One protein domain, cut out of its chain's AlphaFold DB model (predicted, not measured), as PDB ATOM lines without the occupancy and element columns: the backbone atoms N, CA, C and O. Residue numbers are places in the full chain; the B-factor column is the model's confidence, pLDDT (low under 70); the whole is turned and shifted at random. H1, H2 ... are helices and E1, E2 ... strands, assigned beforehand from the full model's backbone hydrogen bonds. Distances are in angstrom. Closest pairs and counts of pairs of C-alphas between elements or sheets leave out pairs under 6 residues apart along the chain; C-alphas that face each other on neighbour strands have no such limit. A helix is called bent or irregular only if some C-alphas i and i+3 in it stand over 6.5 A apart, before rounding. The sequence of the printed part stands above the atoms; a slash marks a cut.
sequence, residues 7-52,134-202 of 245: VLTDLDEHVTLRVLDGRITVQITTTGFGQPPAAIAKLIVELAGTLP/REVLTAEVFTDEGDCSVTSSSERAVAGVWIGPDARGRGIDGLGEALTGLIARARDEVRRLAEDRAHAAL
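What this domain is: This is residues 7 to 52 and 134 to 202 of the 245 residues of an uncharacterized protein of Glycomyces artemisiae (UniProt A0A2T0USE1). Two small three-stranded sheets stand on either side of two helices: H2 and the long H3 lie between the sheet E1 E2 E3 and the sheet E4 E5 E6. H3 crosses E4 and E5, passes E3 and makes the longest axis, its last residues at one far end. The printed part has 115 residues, with named elements in the order E1 E2 E3 H1 H2 E4 E5 E6 H3, a mixed class of helices and strands. Both sheets, in the orders E1 E2 E3 and E4 E5 E6, are antiparallel. The whole is compact, with a radius of gyration of the C-alphas of 14.4 A, but elongated in outline, spanning 50 by 29 by 23 A.

How they stand to each other: E4 (residues 138 to 142), E5 (148 to 153) and E6 (160 to 163) form a meander, each strand the antiparallel neighbour of the one before. In the hairpin E4 and E5, N 152 and O 139 are 2.9 A apart; in the hairpin E5 and E6, N 151 and O 160 are 2.8 A apart, both within hydrogen-bond range. H3 (166 to 201) is on this sheet at a height of 5.8 A, over E4 and E5 and only just not over E6, on which 2 of its C-alphas fall. It runs slantwise to the strands, at 35 degrees to E4 on the local plane; the closest C-alphas of E5 and H3, Ser 152 and Ala 186, are 5.4 A apart. H2 (37 to 48) is on the same face, over none of the strands; its closest C-alpha pair with E6 is Ala 41 and Val 161, 5.1 A. H2 and H3 are apart. E1 (7 to 9), E2 (15 to 20) and E3 (23 to 28) form the other meander, with N 8 and O 17 at 2.8 A and N 25 and O 18 at 2.8 A. H2 is on this sheet too, at a height over the sheet of 9.4 A; it lies over E2, on which 5 of its C-alphas fall, and only just not over E1 and E3, on each of which 2 fall. The C-alphas of Thr 25 in E3 and Thr 180 in H3, the closest of that pair, are 5.0 A apart. H1 (30 to 33) only grazes this sheet. Every O i to N i+4 pair is within hydrogen-bond range in H2, and 27 of 32 in H3; H1 is too short for one.

Where its parts are: E1 begins at C-alpha 7 (24.777, 17.627, 47.810). E2 is 16.4 A long, E3 16.5 A, H2 16.7 A, E4 13.7 A, E5 17.2 A and E6 10.3 A. H3, 41.9 A, begins at C-alpha 166 (46.097, 30.779, 34.797) and ends at C-alpha 201 (53.128, -5.964, 53.574). It is irregular, with C-alphas 169 and 172 at 9.0 A, and has a kink of 111 degrees near residue 173.

The domain as a whole: The two C-alphas farthest apart, Thr 31 and Leu 202, are 50.6 A apart. Residues 53 to 133 are not printed, and C-alphas 52 and 134 are 19.6 A apart across the cut. Of the links printed whole, none is long. The mean pLDDT of the printed part is 91.1; residue 134 and residues 198 to 202 are under 70.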
ATOM      1  N   VAL A   7      24.459  16.281  48.283       93.69
ATOM      2  CA  VAL A   7      24.777  17.627  47.810       93.69
ATOM      3  C   VAL A   7      25.260  18.448  48.999       93.69
ATOM      4  O   VAL A   7      24.588  18.518  50.027       93.69
ATOM      5  N   LEU A   8      26.449  19.028  48.873       93.62
ATOM      6  CA  LEU A   8      27.083  19.873  49.876       93.62
ATOM      7  C   LEU A   8      27.380  21.226  49.240       93.62
ATOM      8  O   LEU A   8      28.219  21.311  48.350       93.62
ATOM      9  N   THR A   9      26.718  22.271  49.711       95.56
ATOM     10  CA  THR A   9      26.890  23.640  49.216       95.56
ATOM     11  C   THR A   9      27.389  24.509  50.361       95.56
ATOM     12  O   THR A   9      26.964  24.318  51.504       95.56
ATOM     13  N   ASP A  10      28.333  25.413  50.090       95.00
ATOM     14  CA  ASP A  10      28.767  26.373  51.106       95.00
ATOM     15  C   ASP A  10      27.668  27.398  51.416       95.00
ATOM     16  O   ASP A  10      26.697  27.540  50.676       95.00
ATOM     17  N   LEU A  11      27.817  28.113  52.532       91.69
ATOM     18  CA  LEU A  11      26.800  29.050  53.025       91.69
ATOM     19  C   LEU A  11      26.481  30.180  52.039       91.69
ATOM     20  O   LEU A  11      25.351  30.659  52.031       91.69
ATOM     21  N   ASP A  12      27.461  30.592  51.234       93.56
ATOM     22  CA  ASP A  12      27.328  31.690  50.278       93.56
ATOM     23  C   ASP A  12      27.007  31.190  48.853       93.56
ATOM     24  O   ASP A  12      27.010  31.974  47.902       93.56
ATOM     25  N   GLU A  13      26.739  29.887  48.690       94.38
ATOM     26  CA  GLU A  13      26.409  29.237  47.414       94.38
ATOM     27  C   GLU A  13      27.455  29.489  46.306       94.38
ATOM     28  O   GLU A  13      27.146  29.597  45.116       94.38
ATOM     29  N   HIS A  14      28.729  29.587  46.676       95.38
ATOM     30  CA  HIS A  14      29.833  29.770  45.738       95.38
ATOM     31  C   HIS A  14      30.278  28.456  45.079       95.38
ATOM     32  O   HIS A  14      30.634  28.434  43.897       95.38
ATOM     33  N   VAL A  15      30.279  27.369  45.843       96.44
ATOM     34  CA  VAL A  15      30.784  26.045  45.493       96.44
ATOM     35  C   VAL A  15      29.799  24.987  45.975       96.44
ATOM     36  O   VAL A  15      29.340  24.985  47.115       96.44
ATOM     37  N   THR A  16      29.513  24.029  45.103       97.12
ATOM     38  CA  THR A  16      28.747  22.832  45.439       97.12
ATOM     39  C   THR A  16      29.558  21.587  45.108       97.12
ATOM     40  O   THR A  16      30.083  21.449  44.003       97.12
ATOM     41  N   LEU A  17      29.645  20.664  46.064       96.44
ATOM     42  CA  LEU A  17      30.119  19.303  45.855       96.44
ATOM     43  C   LEU A  17      28.917  18.370  45.772       96.44
ATOM     44  O   LEU A  17      28.119  18.291  46.706       96.44
ATOM     45  N   ARG A  18      28.809  17.628  44.675       95.00
ATOM     46  CA  ARG A  18      27.811  16.569  44.524       95.00
ATOM     47  C   ARG A  18      28.484  15.212  44.543       95.00
ATOM     48  O   ARG A  18      29.409  14.983  43.764       95.00
ATOM     49  N   VAL A  19      28.011  14.327  45.410       91.75
ATOM     50  CA  VAL A  19      28.478  12.948  45.514       91.75
ATOM     51  C   VAL A  19      27.399  12.014  45.006       91.75
ATOM     52  O   VAL A  19      26.319  11.941  45.586       91.75
ATOM     53  N   LEU A  20      27.715  11.310  43.924       88.19
ATOM     54  CA  LEU A  20      26.848  10.319  43.302       88.19
ATOM     55  C   LEU A  20      27.693   9.102  42.935       88.19
ATOM     56  O   LEU A  20      28.708   9.262  42.258       88.19
ATOM     57  N   ASP A  21      27.297   7.915  43.394       82.12
ATOM     58  CA  ASP A  21      28.005   6.649  43.143       82.12
ATOM     59  C   ASP A  21      29.518   6.753  43.425       82.12
ATOM     60  O   ASP A  21      30.368   6.424  42.595       82.12
ATOM     61  N   GLY A  22      29.873   7.336  44.575       79.06
ATOM     62  CA  GLY A  22      31.263   7.572  44.968       79.06
ATOM     63  C   GLY A  22      32.023   8.639  44.160       79.06
ATOM     64  O   GLY A  22      33.152   8.974  44.535       79.06
ATOM     65  N   ARG A  23      31.450   9.222  43.098       89.06
ATOM     66  CA  ARG A  23      32.045  10.316  42.310       89.06
ATOM     67  C   ARG A  23      31.737  11.666  42.946       89.06
ATOM     68  O   ARG A  23      30.581  11.982  43.192       89.06
ATOM     69  N   ILE A  24      32.767  12.490  43.141       93.81
ATOM     70  CA  ILE A  24      32.640  13.860  43.662       93.81
ATOM     71  C   ILE A  24      32.736  14.828  42.485       93.81
ATOM     72  O   ILE A  24      33.770  14.884  41.826       93.81
ATOM     73  N   THR A  25      31.671  15.578  42.227       96.38
ATOM     74  CA  THR A  25      31.615  16.614  41.187       96.38
ATOM     75  C   THR A  25      31.666  17.990  41.832       96.38
ATOM     76  O   THR A  25      30.944  18.238  42.796       96.38
ATOM     77  N   VAL A  26      32.497  18.876  41.290       96.88
ATOM     78  CA  VAL A  26      32.644  20.267  41.729       96.88
ATOM     79  C   VAL A  26      31.861  21.171  40.790       96.88
ATOM     80  O   VAL A  26      32.081  21.164  39.581       96.88
ATOM     81  N   GLN A  27      30.971  21.976  41.354       97.06
ATOM     82  CA  GLN A  27      30.259  23.035  40.651       97.06
ATOM     83  C   GLN A  27      30.603  24.371  41.296       97.06
ATOM     84  O   GLN A  27      30.611  24.489  42.521       97.06
ATOM     85  N   ILE A  28      30.897  25.370  40.469       96.31
ATOM     86  CA  ILE A  28      31.235  26.724  40.905       96.31
ATOM     87  C   ILE A  28      30.190  27.651  40.301       96.31
ATOM     88  O   ILE A  28      29.929  27.595  39.102       96.31
ATOM     89  N   THR A  29      29.568  28.495  41.116       95.75
ATOM     90  CA  THR A  29      28.609  29.483  40.611       95.75
ATOM     91  C   THR A  29      29.334  30.671  39.988       95.75
ATOM     92  O   THR A  29      30.530  30.884  40.192       95.75
ATOM     93  N   THR A  30      28.624  31.504  39.225       94.75
ATOM     94  CA  THR A  30      29.219  32.714  38.634       94.75
ATOM     95  C   THR A  30      29.768  33.670  39.697       94.75
ATOM     96  O   THR A  30      30.844  34.237  39.518       94.75
ATOM     97  N   THR A  31      29.067  33.815  40.825       93.75
ATOM     98  CA  THR A  31      29.523  34.606  41.977       93.75
ATOM     99  C   THR A  31      30.719  33.950  42.662       93.75
ATOM    100  O   THR A  31      31.696  34.636  42.956       93.75
ATOM    101  N   GLY A  32      30.705  32.621  42.822       91.75
ATOM    102  CA  GLY A  32      31.833  31.856  43.353       91.75
ATOM    103  C   GLY A  32      33.088  31.984  42.498       91.75
ATOM    104  O   GLY A  32      34.187  32.171  43.015       91.75
ATOM    105  N   PHE A  33      32.937  32.007  41.175       94.31
ATOM    106  CA  PHE A  33      34.046  32.264  40.266       94.31
ATOM    107  C   PHE A  33      34.610  33.687  40.423       94.31
ATOM    108  O   PHE A  33      35.782  33.904  40.137       94.31
ATOM    109  N   GLY A  34      33.855  34.653  40.943       91.88
ATOM    110  CA  GLY A  34      34.384  35.976  41.286       91.88
ATOM    111  C   GLY A  34      35.328  35.992  42.499       91.88
ATOM    112  O   GLY A  34      36.083  36.949  42.665       91.88
ATOM    113  N   GLN A  35      35.318  34.950  43.337       94.38
ATOM    114  CA  GLN A  35      36.134  34.877  44.555       94.38
ATOM    115  C   GLN A  35      37.623  34.677  44.249       94.38
ATOM    116  O   GLN A  35      37.966  34.206  43.173       94.38
ATOM    117  N   PRO A  36      38.556  34.958  45.171       94.50
ATOM    118  CA  PRO A  36      39.960  34.589  44.988       94.50
ATOM    119  C   PRO A  36      40.144  33.067  44.801       94.50
ATOM    120  O   PRO A  36      39.462  32.296  45.479       94.50
ATOM    121  N   PRO A  37      41.091  32.591  43.963       94.31
ATOM    122  CA  PRO A  37      41.339  31.153  43.770       94.31
ATOM    123  C   PRO A  37      41.565  30.379  45.079       94.31
ATOM    124  O   PRO A  37      41.013  29.300  45.277       94.31
ATOM    125  N   ALA A  38      42.297  30.977  46.024       93.94
ATOM    126  CA  ALA A  38      42.523  30.400  47.347       93.94
ATOM    127  C   ALA A  38      41.232  30.253  48.178       93.94
ATOM    128  O   ALA A  38      41.125  29.328  48.979       93.94
ATOM    129  N   ALA A  39      40.245  31.136  47.985       96.00
ATOM    130  CA  ALA A  39      38.956  31.038  48.665       96.00
ATOM    131  C   ALA A  39      38.134  29.863  48.115       96.00
ATOM    132  O   ALA A  39      37.631  29.065  48.897       96.00
ATOM    133  N   ILE A  40      38.085  29.693  46.788       95.38
ATOM    134  CA  ILE A  40      37.433  28.537  46.146       95.38
ATOM    135  C   ILE A  40      38.079  27.229  46.624       95.38
ATOM    136  O   ILE A  40      37.384  26.316  47.063       95.38
ATOM    137  N   ALA A  41      39.414  27.159  46.597       96.50
ATOM    138  CA  ALA A  41      40.166  25.998  47.065       96.50
ATOM    139  C   ALA A  41      39.843  25.648  48.527       96.50
ATOM    140  O   ALA A  41      39.576  24.491  48.850       96.50
ATOM    141  N   LYS A  42      39.809  26.661  49.404       96.94
ATOM    142  CA  LYS A  42      39.445  26.495  50.813       96.94
ATOM    143  C   LYS A  42      38.024  25.946  50.974       96.94
ATOM    144  O   LYS A  42      37.853  24.973  51.703       96.94
ATOM    145  N   LEU A  43      37.040  26.512  50.272       96.94
ATOM    146  CA  LEU A  43      35.644  26.060  50.336       96.94
ATOM    147  C   LEU A  43      35.500  24.593  49.909       96.94
ATOM    148  O   LEU A  43      34.814  23.823  50.575       96.94
ATOM    149  N   ILE A  44      36.199  24.173  48.848       96.62
ATOM    150  CA  ILE A  44      36.198  22.770  48.404       96.62
ATOM    151  C   ILE A  44      36.734  21.848  49.506       96.62
ATOM    152  O   ILE A  44      36.110  20.829  49.806       96.62
ATOM    153  N   VAL A  45      37.865  22.198  50.125       96.69
ATOM    154  CA  VAL A  45      38.467  21.399  51.208       96.69
ATOM    155  C   VAL A  45      37.552  21.343  52.438       96.69
ATOM    156  O   VAL A  45      37.422  20.289  53.062       96.69
ATOM    157  N   GLU A  46      36.902  22.452  52.789       96.12
ATOM    158  CA  GLU A  46      35.968  22.523  53.918       96.12
ATOM    159  C   GLU A  46      34.725  21.657  53.686       96.12
ATOM    160  O   GLU A  46      34.405  20.814  54.528       96.12
ATOM    161  N   LEU A  47      34.080  21.782  52.521       95.62
ATOM    162  CA  LEU A  47      32.924  20.962  52.151       95.62
ATOM    163  C   LEU A  47      33.285  19.471  52.128       95.62
ATOM    164  O   LEU A  47      32.584  18.642  52.721       95.62
ATOM    165  N   ALA A  48      34.422  19.130  51.515       92.94
ATOM    166  CA  ALA A  48      34.916  17.759  51.444       92.94
ATOM    167  C   ALA A  48      35.300  17.181  52.815       92.94
ATOM    168  O   ALA A  48      35.312  15.961  52.978       92.94
ATOM    169  N   GLY A  49      35.562  18.020  53.822       90.44
ATOM    170  CA  GLY A  49      35.840  17.586  55.192       90.44
ATOM    171  C   GLY A  49      34.685  16.834  55.862       90.44
ATOM    172  O   GLY A  49      34.912  16.128  56.839       90.44
ATOM    173  N   THR A  50      33.464  16.952  55.333       88.00
ATOM    174  CA  THR A  50      32.272  16.240  55.831       88.00
ATOM    175  C   THR A  50      31.999  14.915  55.111       88.00
ATOM    176  O   THR A  50      31.042  14.201  55.447       88.00
ATOM    177  N   LEU A  51      32.805  14.599  54.093       87.44
ATOM    178  CA  LEU A  51      32.723  13.351  53.351       87.44
ATOM    179  C   LEU A  51      33.404  12.223  54.132       87.44
ATOM    180  O   LEU A  51      34.367  12.471  54.861       87.44
ATOM    181  N   PRO A  52      32.920  10.978  53.989       81.00
ATOM    182  CA  PRO A  52      33.610   9.836  54.565       81.00
ATOM    183  C   PRO A  52      35.036   9.746  54.014       81.00
ATOM    184  O   PRO A  52      35.308  10.118  52.867       81.00
ATOM    185  N   ARG A 134      50.155   3.178  59.824       55.56
ATOM    186  CA  ARG A 134      51.280   3.821  60.533       55.56
ATOM    187  C   ARG A 134      51.748   5.115  59.843       55.56
ATOM    188  O   ARG A 134      52.552   5.845  60.409       55.56
ATOM    189  N   GLU A 135      51.250   5.380  58.636       70.81
ATOM    190  CA  GLU A 135      51.576   6.495  57.760       70.81
ATOM    191  C   GLU A 135      50.321   6.870  56.948       70.81
ATOM    192  O   GLU A 135      49.705   6.003  56.325       70.81
ATOM    193  N   VAL A 136      49.922   8.145  56.975       82.88
ATOM    194  CA  VAL A 136      48.824   8.665  56.144       82.88
ATOM    195  C   VAL A 136      49.306   8.707  54.700       82.88
ATOM    196  O   VAL A 136      50.236   9.444  54.381       82.88
ATOM    197  N   LEU A 137      48.673   7.928  53.823       88.00
ATOM    198  CA  LEU A 137      49.003   7.938  52.400       88.00
ATOM    199  C   LEU A 137      48.436   9.202  51.769       88.00
ATOM    200  O   LEU A 137      47.270   9.529  51.993       88.00
ATOM    201  N   THR A 138      49.239   9.896  50.972       92.38
ATOM    202  CA  THR A 138      48.843  11.109  50.257       92.38
ATOM    203  C   THR A 138      49.193  10.982  48.784       92.38
ATOM    204  O   THR A 138      50.210  10.396  48.421       92.38
ATOM    205  N   ALA A 139      48.342  11.540  47.929       95.00
ATOM    206  CA  ALA A 139      48.627  11.686  46.512       95.00
ATOM    207  C   ALA A 139      48.222  13.084  46.062       95.00
ATOM    208  O   ALA A 139      47.114  13.535  46.359       95.00
ATOM    209  N   GLU A 140      49.117  13.749  45.341       97.44
ATOM    210  CA  GLU A 140      48.859  15.027  44.691       97.44
ATOM    211  C   GLU A 140      48.917  14.840  43.178       97.44
ATOM    212  O   GLU A 140      49.839  14.221  42.648       97.44
ATOM    213  N   VAL A 141      47.915  15.370  42.483       97.81
ATOM    214  CA  VAL A 141      47.823  15.328  41.024       97.81
ATOM    215  C   VAL A 141      47.610  16.731  40.481       97.81
ATOM    216  O   VAL A 141      46.918  17.542  41.095       97.81
ATOM    217  N   PHE A 142      48.188  16.986  39.312       97.94
ATOM    218  CA  PHE A 142      48.155  18.274  38.630       97.94
ATOM    219  C   PHE A 142      47.374  18.173  37.319       97.94
ATOM    220  O   PHE A 142      47.262  17.091  36.730       97.94
ATOM    221  N   THR A 143      46.843  19.303  36.856       96.75
ATOM    222  CA  THR A 143      46.481  19.469  35.443       96.75
ATOM    223  C   THR A 143      47.725  19.368  34.566       96.75
ATOM    224  O   THR A 143      48.842  19.601  35.029       96.75
ATOM    225  N   ASP A 144      47.534  19.059  33.285       93.88
ATOM    226  CA  ASP A 144      48.643  18.971  32.326       93.88
ATOM    227  C   ASP A 144      49.327  20.338  32.137       93.88
ATOM    228  O   ASP A 144      50.537  20.424  31.939       93.88
ATOM    229  N   GLU A 145      48.557  21.417  32.272       92.75
ATOM    230  CA  GLU A 145      49.025  22.801  32.254       92.75
ATOM    231  C   GLU A 145      49.684  23.239  33.576       92.75
ATOM    232  O   GLU A 145      50.276  24.315  33.635       92.75
ATOM    233  N   GLY A 146      49.589  22.434  34.641       94.81
ATOM    234  CA  GLY A 146      50.179  22.734  35.949       94.81
ATOM    235  C   GLY A 146      49.544  23.923  36.675       94.81
ATOM    236  O   GLY A 146      50.156  24.492  37.574       94.81
ATOM    237  N   ASP A 147      48.334  24.319  36.285       95.69
ATOM    238  CA  ASP A 147      47.601  25.473  36.813       95.69
ATOM    239  C   ASP A 147      46.606  25.109  37.928       95.69
ATOM    240  O   ASP A 147      46.048  25.998  38.565       95.69
ATOM    241  N   CYS A 148      46.378  23.823  38.197       96.81
ATOM    242  CA  CYS A 148      45.579  23.323  39.313       96.81
ATOM    243  C   CYS A 148      46.217  22.059  39.889       96.81
ATOM    244  O   CYS A 148      46.757  21.241  39.144       96.81
ATOM    245  N   SER A 149      46.085  21.861  41.200       97.81
ATOM    246  CA  SER A 149      46.398  20.587  41.846       97.81
ATOM    247  C   SER A 149      45.349  20.209  42.883       97.81
ATOM    248  O   SER A 149      44.680  21.064  43.474       97.81
ATOM    249  N   VAL A 150      45.179  18.905  43.082       98.31
ATOM    250  CA  VAL A 150      44.355  18.345  44.155       98.31
ATOM    251  C   VAL A 150      45.168  17.298  44.891       98.31
ATOM    252  O   VAL A 150      45.774  16.419  44.278       98.31
ATOM    253  N   THR A 151      45.132  17.375  46.216       97.50
ATOM    254  CA  THR A 151      45.693  16.373  47.114       97.50
ATOM    255  C   THR A 151      44.564  15.580  47.756       97.50
ATOM    256  O   THR A 151      43.663  16.164  48.363       97.50
ATOM    257  N   SER A 152      44.636  14.255  47.700       95.50
ATOM    258  CA  SER A 152      43.798  13.344  48.490       95.50
ATOM    259  C   SER A 152      44.665  12.572  49.477       95.50
ATOM    260  O   SER A 152      45.879  12.451  49.295       95.50
ATOM    261  N   SER A 153      44.052  12.040  50.533       92.69
ATOM    262  CA  SER A 153      44.740  11.164  51.479       92.69
ATOM    263  C   SER A 153      43.888   9.973  51.892       92.69
ATOM    264  O   SER A 153      42.678   9.958  51.671       92.69
ATOM    265  N   SER A 154      44.493   8.987  52.554       86.31
ATOM    266  CA  SER A 154      43.765   7.864  53.161       86.31
ATOM    267  C   SER A 154      42.730   8.298  54.213       86.31
ATOM    268  O   SER A 154      41.842   7.526  54.562       86.31
ATOM    269  N   GLU A 155      42.814   9.537  54.708       87.94
ATOM    270  CA  GLU A 155      41.903  10.094  55.713       87.94
ATOM    271  C   GLU A 155      40.892  11.089  55.136       87.94
ATOM    272  O   GLU A 155      39.800  11.243  55.683       87.94
ATOM    273  N   ARG A 156      41.230  11.780  54.041       89.69
ATOM    274  CA  ARG A 156      40.404  12.855  53.480       89.69
ATOM    275  C   ARG A 156      40.263  12.689  51.975       89.69
ATOM    276  O   ARG A 156      41.252  12.653  51.246       89.69
ATOM    277  N   ALA A 157      39.014  12.668  51.508       90.31
ATOM    278  CA  ALA A 157      38.707  12.602  50.081       90.31
ATOM    279  C   ALA A 157      39.339  13.771  49.308       90.31
ATOM    280  O   ALA A 157      39.841  13.567  48.206       90.31
ATOM    281  N   VAL A 158      39.377  14.960  49.919       95.44
ATOM    282  CA  VAL A 158      40.143  16.121  49.454       95.44
ATOM    283  C   VAL A 158      40.893  16.707  50.652       95.44
ATOM    284  O   VAL A 158      40.287  17.239  51.580       95.44
ATOM    285  N   ALA A 159      42.213  16.552  50.659       94.31
ATOM    286  CA  ALA A 159      43.112  17.054  51.695       94.31
ATOM    287  C   ALA A 159      43.646  18.459  51.370       94.31
ATOM    288  O   ALA A 159      43.914  19.236  52.285       94.31
ATOM    289  N   GLY A 160      43.769  18.784  50.084       96.06
ATOM    290  CA  GLY A 160      44.267  20.068  49.606       96.06
ATOM    291  C   GLY A 160      43.812  20.347  48.181       96.06
ATOM    292  O   GLY A 160      43.571  19.426  47.403       96.06
ATOM    293  N   VAL A 161      43.678  21.628  47.856       98.19
ATOM    294  CA  VAL A 161      43.420  22.115  46.501       98.19
ATOM    295  C   VAL A 161      44.295  23.338  46.291       98.19
ATOM    296  O   VAL A 161      44.351  24.218  47.152       98.19
ATOM    297  N   TRP A 162      44.950  23.412  45.143       98.00
ATOM    298  CA  TRP A 162      45.636  24.609  44.692       98.00
ATOM    299  C   TRP A 162      45.093  25.017  43.326       98.00
ATOM    300  O   TRP A 162      44.896  24.186  42.443       98.00
ATOM    301  N   ILE A 163      44.815  26.312  43.173       97.25
ATOM    302  CA  ILE A 163      44.303  26.909  41.940       97.25
ATOM    303  C   ILE A 163      45.224  28.075  41.601       97.25
ATOM    304  O   ILE A 163      45.244  29.094  42.300       97.25
ATOM    305  N   GLY A 164      46.005  27.900  40.544       93.38
ATOM    306  CA  GLY A 164      46.906  28.898  39.999       93.38
ATOM    307  C   GLY A 164      46.168  30.046  39.302       93.38
ATOM    308  O   GLY A 164      44.964  29.975  39.044       93.38
ATOM    309  N   PRO A 165      46.885  31.137  38.987       87.62
ATOM    310  CA  PRO A 165      46.297  32.304  38.330       87.62
ATOM    311  C   PRO A 165      45.745  31.976  36.934       87.62
ATOM    312  O   PRO A 165      44.672  32.463  36.571       87.62
ATOM    313  N   ASP A 166      46.429  31.104  36.189       92.50
ATOM    314  CA  ASP A 166      46.097  30.779  34.797       92.50
ATOM    315  C   ASP A 166      44.885  29.844  34.665       92.50
ATOM    316  O   ASP A 166      44.202  29.859  33.639       92.50
ATOM    317  N   ALA A 167      44.516  29.142  35.743       92.94
ATOM    318  CA  ALA A 167      43.339  28.271  35.787       92.94
ATOM    319  C   ALA A 167      42.030  29.001  35.473       92.94
ATOM    320  O   ALA A 167      41.044  28.396  35.050       92.94
ATOM    321  N   ARG A 168      42.014  30.327  35.637       91.50
ATOM    322  CA  ARG A 168      40.883  31.181  35.266       91.50
ATOM    323  C   ARG A 168      40.600  31.208  33.774       91.50
ATOM    324  O   ARG A 168      39.442  31.384  33.402       91.50
ATOM    325  N   GLY A 169      41.611  30.988  32.937       91.94
ATOM    326  CA  GLY A 169      41.450  30.908  31.486       91.94
ATOM    327  C   GLY A 169      40.504  29.788  31.040       91.94
ATOM    328  O   GLY A 169      39.957  29.862  29.945       91.94
ATOM    329  N   ARG A 170      40.247  28.794  31.903       93.56
ATOM    330  CA  ARG A 170      39.333  27.667  31.650       93.56
ATOM    331  C   ARG A 170      37.850  28.046  31.693       93.56
ATOM    332  O   ARG A 170      37.016  27.286  31.212       93.56
ATOM    333  N   GLY A 171      37.512  29.195  32.280       93.94
ATOM    334  CA  GLY A 171      36.127  29.557  32.580       93.94
ATOM    335  C   GLY A 171      35.539  28.764  33.755       93.94
ATOM    336  O   GLY A 171      36.211  27.947  34.381       93.94
ATOM    337  N   ILE A 172      34.276  29.050  34.080       93.81
ATOM    338  CA  ILE A 172      33.583  28.506  35.260       93.81
ATOM    339  C   ILE A 172      33.446  26.986  35.156       93.81
ATOM    340  O   ILE A 172      33.923  26.260  36.030       93.81
ATOM    341  N   ASP A 173      32.842  26.521  34.062       94.12
ATOM    342  CA  ASP A 173      32.576  25.099  33.842       94.12
ATOM    343  C   ASP A 173      33.886  24.319  33.694       94.12
ATOM    344  O   ASP A 173      34.076  23.301  34.356       94.12
ATOM    345  N   GLY A 174      34.846  24.857  32.933       95.56
ATOM    346  CA  GLY A 174      36.150  24.223  32.736       95.56
ATOM    347  C   GLY A 174      36.963  24.082  34.027       95.56
ATOM    348  O   GLY A 174      37.659  23.083  34.206       95.56
ATOM    349  N   LEU A 175      36.860  25.037  34.960       95.94
ATOM    350  CA  LEU A 175      37.490  24.916  36.277       95.94
ATOM    351  C   LEU A 175      36.809  23.832  37.131       95.94
ATOM    352  O   LEU A 175      37.497  23.019  37.748       95.94
ATOM    353  N   GLY A 176      35.472  23.791  37.150       96.25
ATOM    354  CA  GLY A 176      34.714  22.760  37.869       96.25
ATOM    355  C   GLY A 176      34.986  21.346  37.340       96.25
ATOM    356  O   GLY A 176      35.223  20.417  38.120       96.25
ATOM    357  N   GLU A 177      35.036  21.185  36.018       96.88
ATOM    358  CA  GLU A 177      35.380  19.924  35.354       96.88
ATOM    359  C   GLU A 177      36.818  19.489  35.651       96.88
ATOM    360  O   GLU A 177      37.041  18.331  36.016       96.88
ATOM    361  N   ALA A 178      37.785  20.410  35.572       97.00
ATOM    362  CA  ALA A 178      39.182  20.119  35.886       97.00
ATOM    363  C   ALA A 178      39.338  19.631  37.333       97.00
ATOM    364  O   ALA A 178      39.925  18.576  37.573       97.00
ATOM    365  N   LEU A 179      38.750  20.341  38.301       97.44
ATOM    366  CA  LEU A 179      38.804  19.960  39.715       97.44
ATOM    367  C   LEU A 179      38.107  18.619  39.977       97.44
ATOM    368  O   LEU A 179      38.634  17.789  40.712       97.44
ATOM    369  N   THR A 180      36.968  18.368  39.327       97.50
ATOM    370  CA  THR A 180      36.274  17.070  39.372       97.50
ATOM    371  C   THR A 180      37.183  15.935  38.894       97.50
ATOM    372  O   THR A 180      37.294  14.901  39.556       97.50
ATOM    373  N   GLY A 181      37.862  16.128  37.759       97.12
ATOM    374  CA  GLY A 181      38.801  15.151  37.211       97.12
ATOM    375  C   GLY A 181      40.009  14.916  38.119       97.12
ATOM    376  O   GLY A 181      40.389  13.767  38.354       97.12
ATOM    377  N   LEU A 182      40.584  15.982  38.681       97.75
ATOM    378  CA  LEU A 182      41.715  15.885  39.605       97.75
ATOM    379  C   LEU A 182      41.342  15.164  40.906       97.75
ATOM    380  O   LEU A 182      42.106  14.316  41.354       97.75
ATOM    381  N   ILE A 183      40.166  15.426  41.488       96.44
ATOM    382  CA  ILE A 183      39.699  14.714  42.691       96.44
ATOM    383  C   ILE A 183      39.586  13.209  42.424       96.44
ATOM    384  O   ILE A 183      40.015  12.406  43.252       96.44
ATOM    385  N   ALA A 184      39.027  12.812  41.277       94.88
ATOM    386  CA  ALA A 184      38.939  11.401  40.910       94.88
ATOM    387  C   ALA A 184      40.337  10.768  40.791       94.88
ATOM    388  O   ALA A 184      40.614   9.764  41.447       94.88
ATOM    389  N   ARG A 185      41.248  11.413  40.049       96.19
ATOM    390  CA  ARG A 185      42.628  10.936  39.856       96.19
ATOM    391  C   ARG A 185      43.416  10.840  41.164       96.19
ATOM    392  O   ARG A 185      44.088   9.840  41.385       96.19
ATOM    393  N   ALA A 186      43.328  11.845  42.036       95.31
ATOM    394  CA  ALA A 186      44.020  11.844  43.325       95.31
ATOM    395  C   ALA A 186      43.548  10.686  44.214       95.31
ATOM    396  O   ALA A 186      44.354  10.015  44.857       95.31
ATOM    397  N   ARG A 187      42.239  10.410  44.227       92.25
ATOM    398  CA  ARG A 187      41.666   9.292  44.988       92.25
ATOM    399  C   ARG A 187      42.059   7.934  44.418       92.25
ATOM    400  O   ARG A 187      42.355   7.028  45.195       92.25
ATOM    401  N   ASP A 188      42.079   7.801  43.096       91.31
ATOM    402  CA  ASP A 188      42.542   6.582  42.433       91.31
ATOM    403  C   ASP A 188      44.020   6.308  42.736       91.31
ATOM    404  O   ASP A 188      44.389   5.163  42.995       91.31
ATOM    405  N   GLU A 189      44.848   7.353  42.795       92.69
ATOM    406  CA  GLU A 189      46.264   7.235  43.143       92.69
ATOM    407  C   GLU A 189      46.471   6.838  44.614       92.69
ATOM    408  O   GLU A 189      47.260   5.940  44.897       92.69
ATOM    409  N   VAL A 190      45.709   7.411  45.558       89.31
ATOM    410  CA  VAL A 190      45.721   6.953  46.963       89.31
ATOM    411  C   VAL A 190      45.310   5.483  47.067       89.31
ATOM    412  O   VAL A 190      45.923   4.733  47.828       89.31
ATOM    413  N   ARG A 191      44.290   5.051  46.311       84.75
ATOM    414  CA  ARG A 191      43.869   3.643  46.282       84.75
ATOM    415  C   ARG A 191      44.998   2.748  45.773       84.75
ATOM    416  O   ARG A 191      45.301   1.758  46.428       84.75
ATOM    417  N   ARG A 192      45.644   3.125  44.669       86.50
ATOM    418  CA  ARG A 192      46.779   2.387  44.102       86.50
ATOM    419  C   ARG A 192      47.930   2.268  45.103       86.50
ATOM    420  O   ARG A 192      48.417   1.173  45.341       86.50
ATOM    421  N   LEU A 193      48.292   3.364  45.776       85.56
ATOM    422  CA  LEU A 193      49.310   3.360  46.834       85.56
ATOM    423  C   LEU A 193      48.934   2.443  48.008       85.56
ATOM    424  O   LEU A 193      49.799   1.776  48.581       85.56
ATOM    425  N   ALA A 194      47.653   2.408  48.385       77.88
ATOM    426  CA  ALA A 194      47.165   1.529  49.440       77.88
ATOM    427  C   ALA A 194      47.226   0.050  49.028       77.88
ATOM    428  O   ALA A 194      47.618  -0.784  49.842       77.88
ATOM    429  N   GLU A 195      46.878  -0.270  47.781       75.06
ATOM    430  CA  GLU A 195      46.965  -1.620  47.209       75.06
ATOM    431  C   GLU A 195      48.420  -2.090  47.099       75.06
ATOM    432  O   GLU A 195      48.746  -3.163  47.607       75.06
ATOM    433  N   ASP A 196      49.310  -1.256  46.555       79.06
ATOM    434  CA  ASP A 196      50.745  -1.541  46.441       79.06
ATOM    435  C   ASP A 196      51.363  -1.822  47.819       79.06
ATOM    436  O   ASP A 196      52.139  -2.765  48.002       79.06
ATOM    437  N   ARG A 197      50.985  -1.032  48.834       73.75
ATOM    438  CA  ARG A 197      51.476  -1.224  50.203       73.75
ATOM    439  C   ARG A 197      50.869  -2.443  50.881       73.75
ATOM    440  O   ARG A 197      51.589  -3.137  51.595       73.75
ATOM    441  N   ALA A 198      49.580  -2.704  50.675       66.31
ATOM    442  CA  ALA A 198      48.946  -3.920  51.163       66.31
ATOM    443  C   ALA A 198      49.656  -5.146  50.580       66.31
ATOM    444  O   ALA A 198      50.035  -6.028  51.338       66.31
ATOM    445  N   HIS A 199      49.937  -5.151  49.276       64.25
ATOM    446  CA  HIS A 199      50.659  -6.232  48.615       64.25
ATOM    447  C   HIS A 199      52.083  -6.409  49.173       64.25
ATOM    448  O   HIS A 199      52.473  -7.517  49.526       64.25
ATOM    449  N   ALA A 200      52.836  -5.318  49.357       66.25
ATOM    450  CA  ALA A 200      54.194  -5.365  49.907       66.25
ATOM    451  C   ALA A 200      54.270  -5.797  51.388       66.25
ATOM    452  O   ALA A 200      55.311  -6.277  51.838       66.25
ATOM    453  N   ALA A 201      53.198  -5.598  52.159       57.72
ATOM    454  CA  ALA A 201      53.128  -5.964  53.574       57.72
ATOM    455  C   ALA A 201      52.687  -7.420  53.811       57.72
ATOM    456  O   ALA A 201      52.780  -7.907  54.942       57.72
ATOM    457  N   LEU A 202      52.205  -8.118  52.780       51.38
ATOM    458  CA  LEU A 202      51.775  -9.507  52.893       51.38
ATOM    459  C   LEU A 202      52.988 -10.458  52.890       51.38
ATOM    460  O   LEU A 202      53.862 -10.347  52.030       51.38
TER     461      LEU A 202